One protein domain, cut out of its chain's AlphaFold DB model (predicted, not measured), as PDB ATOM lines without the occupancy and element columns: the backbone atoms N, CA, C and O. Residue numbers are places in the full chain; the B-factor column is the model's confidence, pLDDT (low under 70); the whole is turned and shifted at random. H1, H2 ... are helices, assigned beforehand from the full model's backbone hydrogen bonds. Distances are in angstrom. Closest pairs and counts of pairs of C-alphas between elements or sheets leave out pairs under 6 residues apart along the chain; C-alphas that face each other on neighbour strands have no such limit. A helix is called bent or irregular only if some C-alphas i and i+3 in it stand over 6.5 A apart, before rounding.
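This is residues 35 to 74 of the 74 residues of the protein "Putative membrane protein" of Fonticella tunisiensis (UniProt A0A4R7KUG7). One long straight helix, H1, makes a bare arm, and at its last residues the chain turns a corner into a short helix, H2, in an open L, with residues 69 to 74 trailing on beyond H2 as a tail. There is no folded core: residues 35 to 50 of H1 stick out at one end, and residues 65 to 74 stand free at the other. The printed part has 40 residues with two named helices, H1 then H2, and no named strand; the class is all helix. The whole is extended, with a radius of gyration of the C-alphas of 14.5 A and spans of 48 by 22 by 10 A.

H1 is the longest helix, residues 35 to 56, and measures 31.2 A from first to last C-alpha. It begins at C-alpha 35 at (584.615, 358.158, 366.889) and ends at C-alpha 56 at (583.140, 355.251, 335.891). H2, residues 61 to 68, measures 10.3 A and ends at C-alpha 68 at (572.047, 340.106, 339.277).

H1 and H2 are close but not clearly touching, with 2 pairs of C-alphas within 8 A. Their closest C-alphas, those of Val 55 and Ile 61, are 5.6 A apart. Their lines are about perpendicular, at 86 degrees, and their centres are 20.7 A apart. In H1 and H2 every O i to N i+4 pair is within hydrogen-bond range. Neither helix is bent or irregular.

The two C-alphas farthest apart are those of Phe 35 and Lys 74, 48.2 A, the first and last printed residues; Lys 74 is also the chain's last residue. The printed part has no cut, and the link from H1 to H2, 4 residues, is tight. The mean pLDDT of the printed part is 76.6, with 87 for H1 and 67 for H2. The model's confidence is low, under 70, at residues 58 to 67 and 69 to 74.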
ATOM      1  N   PHE A  35     583.836 359.193 367.583       85.81
ATOM      2  CA  PHE A  35     584.615 358.158 366.889       85.81
ATOM      3  C   PHE A  35     583.772 357.238 365.987       85.81
ATOM      4  O   PHE A  35     584.060 357.096 364.799       85.81
ATOM      5  N   PHE A  36     582.686 356.665 366.517       90.25
ATOM      6  CA  PHE A  36     581.837 355.731 365.768       90.25
ATOM      7  C   PHE A  36     581.105 356.387 364.593       90.25
ATOM      8  O   PHE A  36     580.942 355.768 363.543       90.25
ATOM      9  N   LYS A  37     580.700 357.653 364.742       90.88
ATOM     10  CA  LYS A  37     580.036 358.397 363.666       90.88
ATOM     11  C   LYS A  37     581.016 358.713 362.539       90.88
ATOM     12  O   LYS A  37     580.678 358.527 361.375       90.88
ATOM     13  N   THR A  38     582.248 359.101 362.866       92.94
ATOM     14  CA  THR A  38     583.299 359.310 361.861       92.94
ATOM     15  C   THR A  38     583.670 358.017 361.146       92.94
ATOM     16  O   THR A  38     583.844 358.034 359.931       92.94
ATOM     17  N   LEU A  39     583.726 356.885 361.858       90.94
ATOM     18  CA  LEU A  39     583.969 355.579 361.241       90.94
ATOM     19  C   LEU A  39     582.849 355.191 360.264       90.94
ATOM     20  O   LEU A  39     583.134 354.721 359.164       90.94
ATOM     21  N   PHE A  40     581.590 355.438 360.633       92.50
ATOM     22  CA  PHE A  40     580.450 355.222 359.742       92.50
ATOM     23  C   PHE A  40     580.555 356.079 358.474       92.50
ATOM     24  O   PHE A  40     580.473 355.548 357.369       92.50
ATOM     25  N   ILE A  41     580.834 357.381 358.617       91.12
ATOM     26  CA  ILE A  41     581.030 358.294 357.480       91.12
ATOM     27  C   ILE A  41     582.189 357.818 356.594       91.12
ATOM     28  O   ILE A  41     582.042 357.759 355.375       91.12
ATOM     29  N   ALA A  42     583.323 357.435 357.186       91.62
ATOM     30  CA  ALA A  42     584.477 356.931 356.447       91.62
ATOM     31  C   ALA A  42     584.135 355.662 355.648       91.62
ATOM     32  O   ALA A  42     584.504 355.562 354.478       91.62
ATOM     33  N   MET A  43     583.379 354.728 356.234       92.31
ATOM     34  CA  MET A  43     582.888 353.549 355.514       92.31
ATOM     35  C   MET A  43     581.947 353.928 354.368       92.31
ATOM     36  O   MET A  43     582.128 353.428 353.261       92.31
ATOM     37  N   CYS A  44     580.995 354.840 354.582       93.56
ATOM     38  CA  CYS A  44     580.107 355.313 353.518       93.56
ATOM     39  C   CYS A  44     580.884 355.944 352.355       93.56
ATOM     40  O   CYS A  44     580.571 355.674 351.199       93.56
ATOM     41  N   VAL A  45     581.920 356.738 352.644       93.38
ATOM     42  CA  VAL A  45     582.789 357.335 351.619       93.38
ATOM     43  C   VAL A  45     583.565 356.259 350.860       93.38
ATOM     44  O   VAL A  45     583.615 356.307 349.634       93.38
ATOM     45  N   LEU A  46     584.136 355.268 351.554       91.81
ATOM     46  CA  LEU A  46     584.862 354.164 350.915       91.81
ATOM     47  C   LEU A  46     583.952 353.329 350.010       91.81
ATOM     48  O   LEU A  46     584.321 353.038 348.872       91.81
ATOM     49  N   VAL A  47     582.756 352.981 350.489       91.06
ATOM     50  CA  VAL A  47     581.755 352.245 349.709       91.06
ATOM     51  C   VAL A  47     581.298 353.078 348.514       91.06
ATOM     52  O   VAL A  47     581.316 352.584 347.392       91.06
ATOM     53  N   GLY A  48     580.961 354.351 348.725       91.31
ATOM     54  CA  GLY A  48     580.554 355.267 347.661       91.31
ATOM     55  C   GLY A  48     581.637 355.456 346.599       91.31
ATOM     56  O   GLY A  48     581.331 355.432 345.412       91.31
ATOM     57  N   TYR A  49     582.907 355.561 347.000       90.06
ATOM     58  CA  TYR A  49     584.037 355.623 346.073       90.06
ATOM     59  C   TYR A  49     584.221 354.313 345.305       90.06
ATOM     60  O   TYR A  49     584.430 354.343 344.097       90.06
ATOM     61  N   TYR A  50     584.136 353.161 345.976       84.88
ATOM     62  CA  TYR A  50     584.277 351.859 345.323       84.88
ATOM     63  C   TYR A  50     583.166 351.621 344.296       84.88
ATOM     64  O   TYR A  50     583.448 351.239 343.161       84.88
ATOM     65  N   VAL A  51     581.917 351.912 344.676       84.06
ATOM     66  CA  VAL A  51     580.758 351.852 343.779       84.06
ATOM     67  C   VAL A  51     580.940 352.847 342.635       84.06
ATOM     68  O   VAL A  51     580.917 352.427 341.484       84.06
ATOM     69  N   GLY A  52     581.226 354.116 342.944       83.25
ATOM     70  CA  GLY A  52     581.480 355.209 341.995       83.25
ATOM     71  C   GLY A  52     582.545 354.871 340.948       83.25
ATOM     72  O   GLY A  52     582.326 355.019 339.750       83.25
ATOM     73  N   LYS A  53     583.681 354.335 341.396       80.69
ATOM     74  CA  LYS A  53     584.787 353.900 340.535       80.69
ATOM     75  C   LYS A  53     584.384 352.756 339.606       80.69
ATOM     76  O   LYS A  53     584.872 352.689 338.482       80.69
ATOM     77  N   LYS A  54     583.519 351.850 340.065       70.81
ATOM     78  CA  LYS A  54     583.015 350.750 339.239       70.81
ATOM     79  C   LYS A  54     582.097 351.266 338.127       70.81
ATOM     80  O   LYS A  54     582.222 350.804 337.003       70.81
ATOM     81  N   VAL A  55     581.281 352.286 338.422       73.06
ATOM     82  CA  VAL A  55     580.447 353.004 337.434       73.06
ATOM     83  C   VAL A  55     581.292 353.669 336.350       73.06
ATOM     84  O   VAL A  55     580.998 353.540 335.165       73.06
ATOM     85  N   ASP A  56     582.328 354.401 336.768       72.75
ATOM     86  CA  ASP A  56     583.140 355.251 335.891       72.75
ATOM     87  C   ASP A  56     584.014 354.429 334.927       72.75
ATOM     88  O   ASP A  56     584.233 354.808 333.778       72.75
ATOM     89  N   ASN A  57     584.431 353.229 335.346       70.69
ATOM     90  CA  ASN A  57     585.234 352.304 334.542       70.69
ATOM     91  C   ASN A  57     584.475 351.601 333.395       70.69
ATOM     92  O   ASN A  57     585.039 350.700 332.778       70.69
ATOM     93  N   LYS A  58     583.231 351.991 333.080       60.66
ATOM     94  CA  LYS A  58     582.403 351.387 332.013       60.66
ATOM     95  C   LYS A  58     582.139 349.876 332.146       60.66
ATOM     96  O   LYS A  58     581.600 349.297 331.212       60.66
ATOM     97  N   GLU A  59     582.414 349.248 333.293       54.44
ATOM     98  CA  GLU A  59     581.590 348.111 333.717       54.44
ATOM     99  C   GLU A  59     580.284 348.733 334.178       54.44
ATOM    100  O   GLU A  59     580.170 349.229 335.303       54.44
ATOM    101  N   SER A  60     579.344 348.852 333.247       59.53
ATOM    102  CA  SER A  60     578.107 349.553 333.522       59.53
ATOM    103  C   SER A  60     577.472 348.887 334.745       59.53
ATOM    104  O   SER A  60     577.254 347.679 334.775       59.53
ATOM    105  N   ILE A  61     577.213 349.647 335.818       61.78
ATOM    106  CA  ILE A  61     576.471 349.095 336.967       61.78
ATOM    107  C   ILE A  61     575.163 348.473 336.460       61.78
ATOM    108  O   ILE A  61     574.670 347.529 337.053       61.78
ATOM    109  N   ILE A  62     574.657 348.995 335.337       62.19
ATOM    110  CA  ILE A  62     573.574 348.458 334.522       62.19
ATOM    111  C   ILE A  62     573.837 346.991 334.141       62.19
ATOM    112  O   ILE A  62     573.034 346.170 334.542       62.19
ATOM    113  N   GLU A  63     574.963 346.613 333.525       66.38
ATOM    114  CA  GLU A  63     575.294 345.200 333.233       66.38
ATOM    115  C   GLU A  63     575.408 344.330 334.493       66.38
ATOM    116  O   GLU A  63     575.048 343.155 334.483       66.38
ATOM    117  N   ILE A  64     575.919 344.872 335.603       66.44
ATOM    118  CA  ILE A  64     576.010 344.120 336.867       66.44
ATOM    119  C   ILE A  64     574.617 343.928 337.485       66.44
ATOM    120  O   ILE A  64     574.332 342.856 338.020       66.44
ATOM    121  N   ILE A  65     573.758 344.945 337.411       67.44
ATOM    122  CA  ILE A  65     572.371 344.912 337.881       67.44
ATOM    123  C   ILE A  65     571.535 343.997 336.987       67.44
ATOM    124  O   ILE A  65     570.814 343.175 337.529       67.44
ATOM    125  N   GLU A  66     571.681 344.056 335.664       69.62
ATOM    126  CA  GLU A  66     571.050 343.139 334.701       69.62
ATOM    127  C   GLU A  66     571.512 341.694 334.916       69.62
ATOM    128  O   GLU A  66     570.732 340.754 334.809       69.62
ATOM    129  N   ARG A  67     572.774 341.481 335.301       67.88
ATOM    130  CA  ARG A  67     573.280 340.137 335.603       67.88
ATOM    131  C   ARG A  67     572.822 339.601 336.966       67.88
ATOM    132  O   ARG A  67     572.784 338.387 337.153       67.88
ATOM    133  N   ILE A  68     572.520 340.476 337.928       72.25
ATOM    134  CA  ILE A  68     572.047 340.106 339.277       72.25
ATOM    135  C   ILE A  68     570.516 340.027 339.348       72.25
ATOM    136  O   ILE A  68     569.991 339.196 340.088       72.25
ATOM    137  N   LEU A  69     569.802 340.851 338.581       69.50
ATOM    138  CA  LEU A  69     568.373 340.734 338.313       69.50
ATOM    139  C   LEU A  69     568.180 340.156 336.902       69.50
ATOM    140  O   LEU A  69     568.010 340.928 335.962       69.50
ATOM    141  N   PRO A  70     568.162 338.821 336.738       59.38
ATOM    142  CA  PRO A  70     567.691 338.229 335.500       59.38
ATOM    143  C   PRO A  70     566.193 338.534 335.362       59.38
ATOM    144  O   PRO A  70     565.369 338.023 336.119       59.38
ATOM    145  N   ASP A  71     565.883 339.434 334.435       66.75
ATOM    146  CA  ASP A  71     564.643 339.572 333.671       66.75
ATOM    147  C   ASP A  71     563.358 339.156 334.403       66.75
ATOM    148  O   ASP A  71     562.804 338.072 334.210       66.75
ATOM    149  N   GLY A  72     562.855 340.060 335.246       62.72
ATOM    150  CA  GLY A  72     561.574 339.903 335.935       62.72
ATOM    151  C   GLY A  72     560.417 340.729 335.369       62.72
ATOM    152  O   GLY A  72     559.320 340.632 335.913       62.72
ATOM    153  N   TRP A  73     560.615 341.550 334.333       57.56
ATOM    154  CA  TRP A  73     559.554 342.401 333.775       57.56
ATOM    155  C   TRP A  73     559.363 342.134 332.277       57.56
ATOM    156  O   TRP A  73     560.198 342.502 331.455       57.56
ATOM    157  N   LYS A  74     558.255 341.447 331.969       49.06
ATOM    158  CA  LYS A  74     557.603 341.449 330.654       49.06
ATOM    159  C   LYS A  74     556.995 342.814 330.362       49.06
ATOM    160  O   LYS A  74     556.487 343.426 331.327       49.06
TER     161      LYS A  74